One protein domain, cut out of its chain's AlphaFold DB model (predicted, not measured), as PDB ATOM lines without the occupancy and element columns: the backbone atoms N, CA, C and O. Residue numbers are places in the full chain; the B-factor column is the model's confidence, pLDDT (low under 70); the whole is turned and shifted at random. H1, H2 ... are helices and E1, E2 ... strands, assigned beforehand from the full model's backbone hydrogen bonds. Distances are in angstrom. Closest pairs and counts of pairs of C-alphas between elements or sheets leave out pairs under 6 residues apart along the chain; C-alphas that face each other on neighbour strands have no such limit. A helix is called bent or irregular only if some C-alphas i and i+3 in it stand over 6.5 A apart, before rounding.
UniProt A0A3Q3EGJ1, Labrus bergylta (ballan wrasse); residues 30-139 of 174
ATOM      1  N   PRO A  30      56.770  21.284 141.431       64.56
ATOM      2  CA  PRO A  30      56.506  22.687 141.148       64.56
ATOM      3  C   PRO A  30      57.676  23.548 141.647       64.56
ATOM      4  O   PRO A  30      58.047  23.481 142.820       64.56
ATOM      5  N   GLU A  31      58.255  24.348 140.747       71.00
ATOM      6  CA  GLU A  31      59.299  25.326 141.074       71.00
ATOM      7  C   GLU A  31      58.789  26.250 142.193       71.00
ATOM      8  O   GLU A  31      57.650  26.734 142.144       71.00
ATOM      9  N   LYS A  32      59.604  26.490 143.229       84.44
ATOM     10  CA  LYS A  32      59.215  27.436 144.279       84.44
ATOM     11  C   LYS A  32      59.153  28.836 143.679       84.44
ATOM     12  O   LYS A  32      59.959  29.210 142.833       84.44
ATOM     13  N   PHE A  33      58.224  29.649 144.172       87.38
ATOM     14  CA  PHE A  33      58.044  31.012 143.671       87.38
ATOM     15  C   PHE A  33      59.322  31.867 143.772       87.38
ATOM     16  O   PHE A  33      59.623  32.637 142.861       87.38
ATOM     17  N   GLU A  34      60.084  31.699 144.857       91.62
ATOM     18  CA  GLU A  34      61.381  32.353 145.056       91.62
ATOM     19  C   GLU A  34      62.365  32.025 143.928       91.62
ATOM     20  O   GLU A  34      62.991  32.930 143.376       91.62
ATOM     21  N   ASP A  35      62.456  30.757 143.527       91.94
ATOM     22  CA  ASP A  35      63.377  30.318 142.477       91.94
ATOM     23  C   ASP A  35      63.038  31.003 141.146       91.94
ATOM     24  O   ASP A  35      63.922  31.553 140.479       91.94
ATOM     25  N   THR A  36      61.745  31.098 140.814       91.19
ATOM     26  CA  THR A  36      61.280  31.806 139.613       91.19
ATOM     27  C   THR A  36      61.585  33.298 139.680       91.19
ATOM     28  O   THR A  36      62.051  33.877 138.692       91.19
ATOM     29  N   PHE A  37      61.353  33.932 140.831       93.25
ATOM     30  CA  PHE A  37      61.676  35.342 141.040       93.25
ATOM     31  C   PHE A  37      63.175  35.592 140.833       93.25
ATOM     32  O   PHE A  37      63.573  36.465 140.055       93.25
ATOM     33  N   MET A  38      64.017  34.790 141.486       95.12
ATOM     34  CA  MET A  38      65.472  34.917 141.445       95.12
ATOM     35  C   MET A  38      66.029  34.645 140.047       95.12
ATOM     36  O   MET A  38      66.892  35.394 139.573       95.12
ATOM     37  N   ARG A  39      65.497  33.641 139.347       94.56
ATOM     38  CA  ARG A  39      65.847  33.333 137.957       94.56
ATOM     39  C   ARG A  39      65.520  34.495 137.025       94.56
ATOM     40  O   ARG A  39      66.414  34.974 136.327       94.56
ATOM     41  N   LYS A  40      64.286  35.013 137.053       94.56
ATOM     42  CA  LYS A  40      63.889  36.154 136.206       94.56
ATOM     43  C   LYS A  40      64.682  37.420 136.540       94.56
ATOM     44  O   LYS A  40      65.013  38.194 135.644       94.56
ATOM     45  N   CYS A  41      65.034  37.637 137.805       95.75
ATOM     46  CA  CYS A  41      65.857  38.784 138.189       95.75
ATOM     47  C   CYS A  41      67.284  38.680 137.623       95.75
ATOM     48  O   CYS A  41      67.819  39.654 137.090       95.75
ATOM     49  N   SER A  42      67.860  37.476 137.645       94.19
ATOM     50  CA  SER A  42      69.146  37.184 137.002       94.19
ATOM     51  C   SER A  42      69.088  37.372 135.478       94.19
ATOM     52  O   SER A  42      69.966  38.012 134.899       94.19
ATOM     53  N   GLU A  43      68.020  36.907 134.818       95.00
ATOM     54  CA  GLU A  43      67.789  37.121 133.377       95.00
ATOM     55  C   GLU A  43      67.693  38.612 133.010       95.00
ATOM     56  O   GLU A  43      68.143  39.026 131.938       95.00
ATOM     57  N   PHE A  44      67.163  39.444 133.914       91.12
ATOM     58  CA  PHE A  44      67.137  40.900 133.754       91.12
ATOM     59  C   PHE A  44      68.529  41.555 133.890       91.12
ATOM     60  O   PHE A  44      68.674  42.744 133.598       91.12
ATOM     61  N   LYS A  45      69.565  40.771 134.231       92.62
ATOM     62  CA  LYS A  45      70.975  41.165 134.407       92.62
ATOM     63  C   LYS A  45      71.236  42.059 135.619       92.62
ATOM     64  O   LYS A  45      72.160  42.872 135.603       92.62
ATOM     65  N   GLU A  46      70.441  41.904 136.672       92.50
ATOM     66  CA  GLU A  46      70.674  42.593 137.942       92.50
ATOM     67  C   GLU A  46      71.684  41.861 138.820       92.50
ATOM     68  O   GLU A  46      71.944  40.665 138.674       92.50
ATOM     69  N   LYS A  47      72.268  42.591 139.773       95.31
ATOM     70  CA  LYS A  47      73.188  41.986 140.743       95.31
ATOM     71  C   LYS A  47      72.410  41.057 141.676       95.31
ATOM     72  O   LYS A  47      71.357  41.428 142.186       95.31
ATOM     73  N   LYS A  48      72.987  39.897 142.006       95.56
ATOM     74  CA  LYS A  48      72.384  38.913 142.927       95.56
ATOM     75  C   LYS A  48      71.903  39.534 144.243       95.56
ATOM     76  O   LYS A  48      70.823  39.199 144.713       95.56
ATOM     77  N   GLU A  49      72.670  40.463 144.812       96.56
ATOM     78  CA  GLU A  49      72.299  41.126 146.068       96.56
ATOM     79  C   GLU A  49      71.119  42.097 145.919       96.56
ATOM     80  O   GLU A  49      70.315  42.233 146.836       96.56
ATOM     81  N   ILE A  50      70.955  42.715 144.745       95.75
ATOM     82  CA  ILE A  50      69.775  43.528 144.416       95.75
ATOM     83  C   ILE A  50      68.548  42.615 144.319       95.75
ATOM     84  O   ILE A  50      67.519  42.925 144.916       95.75
ATOM     85  N   CYS A  51      68.679  41.465 143.650       96.62
ATOM     86  CA  CYS A  51      67.609  40.473 143.534       96.62
ATOM     87  C   CYS A  51      67.163  39.928 144.894       96.62
ATOM     88  O   CYS A  51      65.971  39.931 145.184       96.62
ATOM     89  N   LYS A  52      68.106  39.529 145.755       96.81
ATOM     90  CA  LYS A  52      67.789  39.071 147.116       96.81
ATOM     91  C   LYS A  52      67.106  40.154 147.943       96.81
ATOM     92  O   LYS A  52      66.144  39.875 148.641       96.81
ATOM     93  N   ASN A  53      67.592  41.392 147.864       97.25
ATOM     94  CA  ASN A  53      66.984  42.496 148.599       97.25
ATOM     95  C   ASN A  53      65.549  42.768 148.114       97.25
ATOM     96  O   ASN A  53      64.640  42.929 148.922       97.25
ATOM     97  N   ALA A  54      65.330  42.751 146.795       96.69
ATOM     98  CA  ALA A  54      63.995  42.854 146.212       96.69
ATOM     99  C   ALA A  54      63.081  41.724 146.688       96.69
ATOM    100  O   ALA A  54      61.952  42.001 147.082       96.69
ATOM    101  N   TRP A  55      63.581  40.487 146.708       96.81
ATOM    102  CA  TRP A  55      62.855  39.320 147.197       96.81
ATOM    103  C   TRP A  55      62.414  39.478 148.658       96.81
ATOM    104  O   TRP A  55      61.220  39.418 148.938       96.81
ATOM    105  N   VAL A  56      63.351  39.775 149.566       97.25
ATOM    106  CA  VAL A  56      63.083  39.909 151.010       97.25
ATOM    107  C   VAL A  56      62.046  41.000 151.299       97.25
ATOM    108  O   VAL A  56      61.167  40.843 152.148       97.25
ATOM    109  N   ILE A  57      62.119  42.128 150.589       97.56
ATOM    110  CA  ILE A  57      61.143  43.212 150.754       97.56
ATOM    111  C   ILE A  57      59.783  42.811 150.163       97.56
ATOM    112  O   ILE A  57      58.740  43.076 150.762       97.56
ATOM    113  N   PHE A  58      59.788  42.157 149.002       96.56
ATOM    114  CA  PHE A  58      58.582  41.715 148.312       96.56
ATOM    115  C   PHE A  58      57.804  40.661 149.115       96.56
ATOM    116  O   PHE A  58      56.591  40.799 149.281       96.56
ATOM    117  N   GLU A  59      58.473  39.642 149.657       95.19
ATOM    118  CA  GLU A  59      57.816  38.556 150.396       95.19
ATOM    119  C   GLU A  59      57.162  39.056 151.694       95.19
ATOM    120  O   GLU A  59      56.033  38.679 152.022       95.19
ATOM    121  N   LYS A  60      57.799  40.017 152.377       96.31
ATOM    122  CA  LYS A  60      57.281  40.664 153.594       96.31
ATOM    123  C   LYS A  60      55.911  41.322 153.378       96.31
ATOM    124  O   LYS A  60      55.125  41.481 154.324       96.31
ATOM    125  N   ALA A  61      55.586  41.700 152.143       95.62
ATOM    126  CA  ALA A  61      54.305  42.309 151.817       95.62
ATOM    127  C   ALA A  61      53.126  41.340 152.005       95.62
ATOM    128  O   ALA A  61      52.051  41.798 152.404       95.62
ATOM    129  N   TYR A  62      53.313  40.029 151.812       93.38
ATOM    130  CA  TYR A  62      52.199  39.073 151.741       93.38
ATOM    131  C   TYR A  62      52.404  37.744 152.491       93.38
ATOM    132  O   TYR A  62      51.406  37.115 152.844       93.38
ATOM    133  N   VAL A  63      53.636  37.294 152.749       94.50
ATOM    134  CA  VAL A  63      53.898  36.014 153.436       94.50
ATOM    135  C   VAL A  63      53.348  36.044 154.865       94.50
ATOM    136  O   VAL A  63      53.403  37.067 155.548       94.50
ATOM    137  N   GLY A  64      52.750  34.933 155.308       92.62
ATOM    138  CA  GLY A  64      52.095  34.821 156.614       92.62
ATOM    139  C   GLY A  64      50.762  35.566 156.741       92.62
ATOM    140  O   GLY A  64      50.105  35.449 157.779       92.62
ATOM    141  N   LYS A  65      50.331  36.312 155.714       91.12
ATOM    142  CA  LYS A  65      49.104  37.122 155.737       91.12
ATOM    143  C   LYS A  65      47.940  36.399 155.068       91.12
ATOM    144  O   LYS A  65      48.119  35.514 154.235       91.12
ATOM    145  N   ASP A  66      46.728  36.790 155.454       89.25
ATOM    146  CA  ASP A  66      45.517  36.383 154.747       89.25
ATOM    147  C   ASP A  66      45.484  37.095 153.381       89.25
ATOM    148  O   ASP A  66      45.560  38.325 153.351       89.25
ATOM    149  N   PRO A  67      45.362  36.377 152.248       86.88
ATOM    150  CA  PRO A  67      45.278  36.994 150.923       86.88
ATOM    151  C   PRO A  67      44.220  38.095 150.811       86.88
ATOM    152  O   PRO A  67      44.395  39.033 150.040       86.88
ATOM    153  N   LYS A  68      43.133  38.005 151.588       86.94
ATOM    154  CA  LYS A  68      42.038  38.987 151.576       86.94
ATOM    155  C   LYS A  68      42.405  40.311 152.247       86.94
ATOM    156  O   LYS A  68      41.694  41.291 152.056       86.94
ATOM    157  N   THR A  69      43.470  40.343 153.045       88.88
ATOM    158  CA  THR A  69      43.877  41.524 153.822       88.88
ATOM    159  C   THR A  69      45.126  42.208 153.270       88.88
ATOM    160  O   THR A  69      45.507  43.268 153.766       88.88
ATOM    161  N   VAL A  70      45.770  41.634 152.245       89.69
ATOM    162  CA  VAL A  70      46.931  42.245 151.590       89.69
ATOM    163  C   VAL A  70      46.460  43.364 150.666       89.69
ATOM    164  O   VAL A  70      45.873  43.130 149.612       89.69
ATOM    165  N   THR A  71      46.736  44.597 151.069       90.75
ATOM    166  CA  THR A  71      46.406  45.819 150.336       90.75
ATOM    167  C   THR A  71      47.640  46.388 149.616       90.75
ATOM    168  O   THR A  71      48.772  46.060 149.987       90.75
ATOM    169  N   PRO A  72      47.473  47.242 148.581       89.75
ATOM    170  CA  PRO A  72      48.599  47.777 147.807       89.75
ATOM    171  C   PRO A  72      49.668  48.501 148.640       89.75
ATOM    172  O   PRO A  72      50.849  48.392 148.327       89.75
ATOM    173  N   ASP A  73      49.285  49.167 149.734       91.94
ATOM    174  CA  ASP A  73      50.210  49.854 150.650       91.94
ATOM    175  C   ASP A  73      51.232  48.915 151.304       91.94
ATOM    176  O   ASP A  73      52.313  49.353 151.693       91.94
ATOM    177  N   LYS A  74      50.949  47.607 151.382       94.25
ATOM    178  CA  LYS A  74      51.909  46.621 151.906       94.25
ATOM    179  C   LYS A  74      53.136  46.442 151.018       94.25
ATOM    180  O   LYS A  74      54.112  45.861 151.481       94.25
ATOM    181  N   TYR A  75      53.095  46.952 149.790       95.25
ATOM    182  CA  TYR A  75      54.209  46.953 148.846       95.25
ATOM    183  C   TYR A  75      54.963  48.293 148.797       95.25
ATOM    184  O   TYR A  75      55.888  48.415 147.999       95.25
ATOM    185  N   ASN A  76      54.621  49.286 149.628       94.56
ATOM    186  CA  ASN A  76      55.282  50.599 149.592       94.56
ATOM    187  C   ASN A  76      56.801  50.492 149.791       94.56
ATOM    188  O   ASN A  76      57.538  50.997 148.951       94.56
ATOM    189  N   ASP A  77      57.268  49.722 150.786       95.81
ATOM    190  CA  ASP A  77      58.704  49.472 151.017       95.81
ATOM    191  C   ASP A  77      59.421  48.984 149.738       95.81
ATOM    192  O   ASP A  77      60.571  49.342 149.469       95.81
ATOM    193  N   LEU A  78      58.738  48.165 148.924       95.25
ATOM    194  CA  LEU A  78      59.278  47.643 147.670       95.25
ATOM    195  C   LEU A  78      59.400  48.745 146.617       95.25
ATOM    196  O   LEU A  78      60.441  48.857 145.970       95.25
ATOM    197  N   PHE A  79      58.354  49.552 146.437       91.25
ATOM    198  CA  PHE A  79      58.338  50.620 145.435       91.25
ATOM    199  C   PHE A  79      59.226  51.806 145.818       91.25
ATOM    200  O   PHE A  79      59.836  52.407 144.934       91.25
ATOM    201  N   ASP A  80      59.384  52.083 147.109       93.50
ATOM    202  CA  ASP A  80      60.318  53.086 147.618       93.50
ATOM    203  C   ASP A  80      61.768  52.661 147.366       93.50
ATOM    204  O   ASP A  80      62.620  53.476 146.993       93.50
ATOM    205  N   LYS A  81      62.062  51.362 147.517       94.00
ATOM    206  CA  LYS A  81      63.405  50.820 147.280       94.00
ATOM    207  C   LYS A  81      63.730  50.645 145.797       94.00
ATOM    208  O   LYS A  81      64.869  50.895 145.394       94.00
ATOM    209  N   PHE A  82      62.752  50.232 144.995       90.00
ATOM    210  CA  PHE A  82      62.886  49.966 143.559       90.00
ATOM    211  C   PHE A  82      61.924  50.836 142.737       90.00
ATOM    212  O   PHE A  82      61.032  50.318 142.059       90.00
ATOM    213  N   PRO A  83      62.102  52.167 142.773       84.62
ATOM    214  CA  PRO A  83      61.200  53.088 142.104       84.62
ATOM    215  C   PRO A  83      61.331  53.002 140.585       84.62
ATOM    216  O   PRO A  83      62.414  52.812 140.021       84.62
ATOM    217  N   PHE A  84      60.216  53.243 139.904       79.94
ATOM    218  CA  PHE A  84      60.189  53.428 138.461       79.94
ATOM    219  C   PHE A  84      60.800  54.790 138.092       79.94
ATOM    220  O   PHE A  84      60.124  55.816 138.104       79.94
ATOM    221  N   LYS A  85      62.103  54.813 137.787       73.75
ATOM    222  CA  LYS A  85      62.846  56.033 137.426       73.75
ATOM    223  C   LYS A  85      62.983  56.173 135.908       73.75
ATOM    224  O   LYS A  85      64.032  55.858 135.353       73.75
ATOM    225  N   TYR A  86      61.937  56.656 135.242       73.81
ATOM    226  CA  TYR A  86      61.997  57.025 133.823       73.81
ATOM    227  C   TYR A  86      61.327  58.379 133.573       73.81
ATOM    228  O   TYR A  86      60.393  58.726 134.293       73.81
ATOM    229  N   PRO A  87      61.778  59.150 132.562       72.94
ATOM    230  CA  PRO A  87      61.111  60.393 132.187       72.94
ATOM    231  C   PRO A  87      59.637  60.146 131.847       72.94
ATOM    232  O   PRO A  87      59.322  59.169 131.157       72.94
ATOM    233  N   CYS A  88      58.747  61.042 132.284       71.00
ATOM    234  CA  CYS A  88      57.305  60.937 132.033       71.00
ATOM    235  C   CYS A  88      56.999  60.749 130.539       71.00
ATOM    236  O   CYS A  88      56.241  59.859 130.175       71.00
ATOM    237  N   GLU A  89      57.681  61.500 129.672       78.19
ATOM    238  CA  GLU A  89      57.523  61.453 128.210       78.19
ATOM    239  C   GLU A  89      57.906  60.105 127.586       78.19
ATOM    240  O   GLU A  89      57.426  59.747 126.513       78.19
ATOM    241  N   LYS A  90      58.769  59.339 128.262       81.00
ATOM    242  CA  LYS A  90      59.214  58.022 127.801       81.00
ATOM    243  C   LYS A  90      58.407  56.892 128.425       81.00
ATOM    244  O   LYS A  90      58.598  55.747 128.041       81.00
ATOM    245  N   SER A  91      57.536  57.162 129.389       83.06
ATOM    246  CA  SER A  91      56.783  56.117 130.084       83.06
ATOM    247  C   SER A  91      55.620  55.629 129.219       83.06
ATOM    248  O   SER A  91      54.870  56.437 128.684       83.06
ATOM    249  N   LEU A  92      55.451  54.308 129.083       84.69
ATOM    250  CA  LEU A  92      54.370  53.723 128.277       84.69
ATOM    251  C   LEU A  92      53.442  52.845 129.117       84.69
ATOM    252  O   LEU A  92      53.813  51.760 129.574       84.69
ATOM    253  N   LEU A  93      52.207  53.310 129.274       84.50
ATOM    254  CA  LEU A  93      51.110  52.540 129.850       84.50
ATOM    255  C   LEU A  93      50.335  51.829 128.738       84.50
ATOM    256  O   LEU A  93      50.267  52.298 127.605       84.50
ATOM    257  N   TRP A  94      49.748  50.683 129.061       82.69
ATOM    258  CA  TRP A  94      49.016  49.859 128.106       82.69
ATOM    259  C   TRP A  94      47.871  49.130 128.814       82.69
ATOM    260  O   TRP A  94      47.921  48.882 130.018       82.69
ATOM    261  N   SER A  95      46.829  48.778 128.063       84.50
ATOM    262  CA  SER A  95      45.685  48.016 128.566       84.50
ATOM    263  C   SER A  95      45.218  47.046 127.496       84.50
ATOM    264  O   SER A  95      45.049  47.432 126.344       84.50
ATOM    265  N   LYS A  96      45.045  45.770 127.866       83.06
ATOM    266  CA  LYS A  96      44.634  44.664 126.973       83.06
ATOM    267  C   LYS A  96      45.541  44.421 125.751       83.06
ATOM    268  O   LYS A  96      45.244  43.553 124.944       83.06
ATOM    269  N   THR A  97      46.670  45.117 125.650       84.75
ATOM    270  CA  THR A  97      47.640  45.043 124.546       84.75
ATOM    271  C   THR A  97      49.009  44.535 125.018       84.75
ATOM    272  O   THR A  97      50.051  44.993 124.550       84.75
ATOM    273  N   ARG A  98      49.015  43.574 125.959       82.06
ATOM    274  CA  ARG A  98      50.240  43.027 126.581       82.06
ATOM    275  C   ARG A  98      51.244  42.535 125.541       82.06
ATOM    276  O   ARG A  98      52.431  42.827 125.641       82.06
ATOM    277  N   ASP A  99      50.771  41.790 124.553       85.25
ATOM    278  CA  ASP A  99      51.660  41.157 123.578       85.25
ATOM    279  C   ASP A  99      52.260  42.188 122.619       85.25
ATOM    280  O   ASP A  99      53.423  42.078 122.247       85.25
ATOM    281  N   LEU A 100      51.516  43.258 122.316       84.69
ATOM    282  CA  LEU A 100      52.008  44.370 121.503       84.69
ATOM    283  C   LEU A 100      53.059  45.192 122.248       84.69
ATOM    284  O   LEU A 100      54.088  45.537 121.674       84.69
ATOM    285  N   VAL A 101      52.843  45.482 123.535       85.75
ATOM    286  CA  VAL A 101      53.802  46.299 124.291       85.75
ATOM    287  C   VAL A 101      55.149  45.590 124.477       85.75
ATOM    288  O   VAL A 101      56.177  46.254 124.572       85.75
ATOM    289  N   LYS A 102      55.173  44.249 124.464       81.38
ATOM    290  CA  LYS A 102      56.412  43.452 124.502       81.38
ATOM    291  C   LYS A 102      57.259  43.591 123.233       81.38
ATOM    292  O   LYS A 102      58.455  43.314 123.284       81.38
ATOM    293  N   LEU A 103      56.668  44.032 122.118       83.06
ATOM    294  CA  LEU A 103      57.380  44.301 120.861       83.06
ATOM    295  C   LEU A 103      58.112  45.649 120.877       83.06
ATOM    296  O   LEU A 103      58.988  45.886 120.041       83.06
ATOM    297  N   VAL A 104      57.775  46.539 121.816       81.62
ATOM    298  CA  VAL A 104      58.451  47.829 121.963       81.62
ATOM    299  C   VAL A 104      59.900  47.564 122.354       81.62
ATOM    300  O   VAL A 104      60.189  47.063 123.435       81.62
ATOM    301  N   LYS A 105      60.848  47.902 121.472       71.69
ATOM    302  CA  LYS A 105      62.273  47.722 121.776       71.69
ATOM    303  C   LYS A 105      62.632  48.501 123.041       71.69
ATOM    304  O   LYS A 105      62.484  49.725 123.078       71.69
ATOM    305  N   LYS A 106      63.159  47.784 124.037       64.62
ATOM    306  CA  LYS A 106      63.634  48.331 125.314       64.62
ATOM    307  C   LYS A 106      64.489  49.584 125.071       64.62
ATOM    308  O   LYS A 106      65.571  49.494 124.497       64.62
ATOM    309  N   GLY A 107      63.992  50.745 125.503       59.19
ATOM    310  CA  GLY A 107      64.777  51.975 125.632       59.19
ATOM    311  C   GLY A 107      65.040  52.788 124.360       59.19
ATOM    312  O   GLY A 107      65.906  53.656 124.412       59.19
ATOM    313  N   LYS A 108      64.335  52.560 123.239       64.44
ATOM    314  CA  LYS A 108      64.500  53.426 122.051       64.44
ATOM    315  C   LYS A 108      63.688  54.721 122.134       64.44
ATOM    316  O   LYS A 108      64.276  55.795 122.115       64.44
ATOM    317  N   CYS A 109      62.364  54.618 122.255       72.56
ATOM    318  CA  CYS A 109      61.469  55.789 122.281       72.56
ATOM    319  C   CYS A 109      60.563  55.774 123.527       72.56
ATOM    320  O   CYS A 109      60.313  56.820 124.118       72.56
ATOM    321  N   TYR A 110      60.202  54.577 124.010       82.94
ATOM    322  CA  TYR A 110      59.383  54.391 125.204       82.94
ATOM    323  C   TYR A 110      59.886  53.249 126.099       82.94
ATOM    324  O   TYR A 110      60.581  52.331 125.654       82.94
ATOM    325  N   VAL A 111      59.507  53.309 127.371       83.81
ATOM    326  CA  VAL A 111      59.808  52.354 128.431       83.81
ATOM    327  C   VAL A 111      58.489  51.935 129.083       83.81
ATOM    328  O   VAL A 111      57.980  52.617 129.975       83.81
ATOM    329  N   PRO A 112      57.896  50.821 128.634       85.50
ATOM    330  CA  PRO A 112      56.760  50.237 129.315       85.50
ATOM    331  C   PRO A 112      57.178  49.589 130.637       85.50
ATOM    332  O   PRO A 112      58.298  49.095 130.783       85.50
ATOM    333  N   ILE A 113      56.241  49.526 131.585       85.06
ATOM    334  CA  ILE A 113      56.493  48.980 132.929       85.06
ATOM    335  C   ILE A 113      57.032  47.540 132.901       85.06
ATOM    336  O   ILE A 113      57.874  47.183 133.717       85.06
ATOM    337  N   VAL A 114      56.634  46.738 131.905       85.75
ATOM    338  CA  VAL A 114      57.096  45.348 131.712       85.75
ATOM    339  C   VAL A 114      58.593  45.227 131.389       85.75
ATOM    340  O   VAL A 114      59.151  44.140 131.482       85.75
ATOM    341  N   HIS A 115      59.265  46.324 131.021       86.75
ATOM    342  CA  HIS A 115      60.712  46.363 130.765       86.75
ATOM    343  C   HIS A 115      61.545  46.863 131.950       86.75
ATOM    344  O   HIS A 115      62.760  47.029 131.816       86.75
ATOM    345  N   THR A 116      60.911  47.090 133.096       86.88
ATOM    346  CA  THR A 116      61.568  47.429 134.364       86.88
ATOM    347  C   THR A 116      61.975  46.159 135.100       86.88
ATOM    348  O   THR A 116      61.479  45.084 134.771       86.88
ATOM    349  N   MET A 117      62.845  46.271 136.108       90.88
ATOM    350  CA  MET A 117      63.272  45.114 136.901       90.88
ATOM    351  C   MET A 117      62.067  44.399 137.533       90.88
ATOM    352  O   MET A 117      61.792  43.252 137.191       90.88
ATOM    353  N   LEU A 118      61.279  45.097 138.361       92.25
ATOM    354  CA  LEU A 118      60.105  44.504 139.012       92.25
ATOM    355  C   LEU A 118      59.042  44.063 138.004       92.25
ATOM    356  O   LEU A 118      58.458  42.992 138.156       92.25
ATOM    357  N   GLY A 119      58.808  44.858 136.956       89.25
ATOM    358  CA  GLY A 119      57.828  44.527 135.927       89.25
ATOM    359  C   GLY A 119      58.192  43.266 135.150       89.25
ATOM    360  O   GLY A 119      57.312  42.449 134.911       89.25
ATOM    361  N   TYR A 120      59.468  43.065 134.808       90.12
ATOM    362  CA  TYR A 120      59.932  41.837 134.162       90.12
ATOM    363  C   TYR A 120      59.850  40.650 135.119       90.12
ATOM    364  O   TYR A 120      59.268  39.624 134.768       90.12
ATOM    365  N   VAL A 121      60.385  40.790 136.337       92.50
ATOM    366  CA  VAL A 121      60.441  39.712 137.336       92.50
ATOM    367  C   VAL A 121      59.044  39.212 137.698       92.50
ATOM    368  O   VAL A 121      58.815  38.004 137.701       92.50
ATOM    369  N   LEU A 122      58.080  40.111 137.887       91.38
ATOM    370  CA  LEU A 122      56.711  39.761 138.273       91.38
ATOM    371  C   LEU A 122      55.767  39.514 137.080       91.38
ATOM    372  O   LEU A 122      54.625  39.107 137.293       91.38
ATOM    373  N   ASP A 123      56.209  39.712 135.828       88.31
ATOM    374  CA  ASP A 123      55.339  39.512 134.655       88.31
ATOM    375  C   ASP A 123      54.787  38.081 134.594       88.31
ATOM    376  O   ASP A 123      55.538  37.103 134.639       88.31
ATOM    377  N   GLY A 124      53.465  37.969 134.459       82.56
ATOM    378  CA  GLY A 124      52.761  36.690 134.346       82.56
ATOM    379  C   GLY A 124      52.717  35.847 135.622       82.56
ATOM    380  O   GLY A 124      52.171  34.748 135.576       82.56
ATOM    381  N   LEU A 125      53.251  36.340 136.741       85.88
ATOM    382  CA  LEU A 125      53.249  35.622 138.009       85.88
ATOM    383  C   LEU A 125      51.975  35.907 138.813       85.88
ATOM    384  O   LEU A 125      51.440  37.015 138.785       85.88
ATOM    385  N   ILE A 126      51.506  34.899 139.550       85.44
ATOM    386  CA  ILE A 126      50.412  35.011 140.521       85.44
ATOM    387  C   ILE A 126      50.910  34.431 141.837       85.44
ATOM    388  O   ILE A 126      51.393  33.298 141.874       85.44
ATOM    389  N   TRP A 127      50.772  35.207 142.906       89.94
ATOM    390  CA  TRP A 127      51.217  34.836 144.241       89.94
ATOM    391  C   TRP A 127      50.174  35.218 145.283       89.94
ATOM    392  O   TRP A 127      49.466  36.221 145.150       89.94
ATOM    393  N   CYS A 128      50.107  34.435 146.352       89.00
ATOM    394  CA  CYS A 128      49.456  34.835 147.587       89.00
ATOM    395  C   CYS A 128      50.125  34.172 148.794       89.00
ATOM    396  O   CYS A 128      50.747  33.113 148.690       89.00
ATOM    397  N   GLY A 129      49.993  34.807 149.955       87.62
ATOM    398  CA  GLY A 129      50.433  34.224 151.216       87.62
ATOM    399  C   GLY A 129      49.422  33.216 151.741       87.62
ATOM    400  O   GLY A 129      48.302  33.098 151.240       87.62
ATOM    401  N   LYS A 130      49.804  32.512 152.796       86.50
ATOM    402  CA  LYS A 130      48.887  31.720 153.608       86.50
ATOM    403  C   LYS A 130      48.983  32.223 155.040       86.50
ATOM    404  O   LYS A 130      50.078  32.377 155.579       86.50
ATOM    405  N   LYS A 131      47.828  32.503 155.652       90.69
ATOM    406  CA  LYS A 131      47.759  33.033 157.018       90.69
ATOM    407  C   LYS A 131      48.537  32.120 157.968       90.69
ATOM    408  O   LYS A 131      48.299  30.915 157.980       90.69
ATOM    409  N   ASN A 132      49.441  32.705 158.754       91.88
ATOM    410  CA  ASN A 132      50.295  31.996 159.714       91.88
ATOM    411  C   ASN A 132      51.184  30.898 159.089       91.88
ATOM    412  O   ASN A 132      51.521  29.929 159.762       91.88
ATOM    413  N   SER A 133      51.553  31.027 157.811       89.19
ATOM    414  CA  SER A 133      52.471  30.111 157.130       89.19
ATOM    415  C   SER A 133      53.574  30.886 156.395       89.19
ATOM    416  O   SER A 133      53.283  31.924 155.793       89.19
ATOM    417  N   PRO A 134      54.825  30.389 156.398       88.06
ATOM    418  CA  PRO A 134      55.901  30.947 155.579       88.06
ATOM    419  C   PRO A 134      55.751  30.598 154.085       88.06
ATOM    420  O   PRO A 134      56.551  31.029 153.261       88.06
ATOM    421  N   GLU A 135      54.749  29.798 153.715       83.62
ATOM    422  CA  GLU A 135      54.548  29.351 152.340       83.62
ATOM    423  C   GLU A 135      53.994  30.471 151.447       83.62
ATOM    424  O   GLU A 135      52.990  31.118 151.762       83.62
ATOM    425  N   THR A 136      54.609  30.634 150.273       83.75
ATOM    426  CA  THR A 136      53.997  31.336 149.141       83.75
ATOM    427  C   THR A 136      53.235  30.328 148.294       83.75
ATOM    428  O   THR A 136      53.823  29.392 147.754       83.75
ATOM    429  N   LEU A 137      51.934  30.546 148.133       80.94
ATOM    430  CA  LEU A 137      51.144  29.825 147.147       80.94
ATOM    431  C   LEU A 137      51.323  30.527 145.803       80.94
ATOM    432  O   LEU A 137      51.029  31.717 145.666       80.94
ATOM    433  N   SER A 138      51.817  29.789 144.815       73.12
ATOM    434  CA  SER A 138      51.950  30.272 143.447       73.12
ATOM    435  C   SER A 138      51.164  29.380 142.504       73.12
ATOM    436  O   SER A 138      51.200  28.156 142.606       73.12
ATOM    437  N   LEU A 139      50.414  29.999 141.598       63.84
ATOM    438  CA  LEU A 139      49.765  29.288 140.507       63.84
ATOM    439  C   LEU A 139      50.620  29.514 139.267       63.84
ATOM    440  O   LEU A 139      50.516  30.552 138.612       63.84
TER     441      LEU A 139
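Overview. This is residues 30 to 139 of the 174 residues of a protein of Labrus bergylta (ballan wrasse) (UniProt A0A3Q3EGJ1). Three helices, H1, H2 and H3, fold back and forth beside a short helix, H5, which lies near the middle and packs on H1. A strand hairpin, E1 and E2, makes one end of the long axis, and a looped lobe around H4 makes the other. The printed part has 110 residues, with H1, H2, H3, H4, H5, E1 and E2 in that order; the class is mostly helix, with under half of the residues in named elements, and the two-stranded sheet is antiparallel. It is compact, with a radius of gyration of the C-alphas of 14.9 A, and elongated, spanning 46 by 28 by 27 A.

Along the chain. H1, residues 33 to 43, begins at C-alpha 33 (58.044, 31.012, 143.671) and is 15.4 A long. H2, residues 48 to 60, measures 18.6 A, and H3, residues 72 to 81, 15.1 A. H3 is irregular: C-alphas 74 and 77 are 7.4 A apart. H4 holds residues 98 to 101 and H5 residues 117 to 122. E1 is residues 127 to 130; E2, residues 133 to 138, ends at C-alpha 138 (51.950, 30.272, 143.447).

Arrangement. H1 and H2, a helical hairpin, touch at Cys 41 and Cys 51, their closest C-alphas, 5.9 A apart; they run opposite ways at a shallow tilt of 34 degrees, only just short of steep. H2, with residues 54 to 58 alone, touches H3 in a second helical hairpin, opposite ways at 21 degrees, a shallow tilt; the closest C-alphas, of Ile 57 and Leu 78, are 5.7 A apart. H5 touches H1, closest C-alphas Val 121 and Lys 40 at 5.1 A, opposite ways at 38 degrees, only just a steep tilt. H4 touches no helix. In the hairpin E1 and E2, N 128 and O 137 are within hydrogen-bond range at 3.0 A. Every O i to N i+4 pair is within range in H1, H2 and H5, 3 of 6 in H3; H4 is too short for one.

Size, cuts and confidence. The two farthest C-alphas, of Cys 109 and Asn 132, are 45.7 A apart. The printed part has no cut. The links H2 to H3, H3 to H4 and H4 to H5 are long. Residues 30, 106 to 108 and 139 are under pLDDT 70.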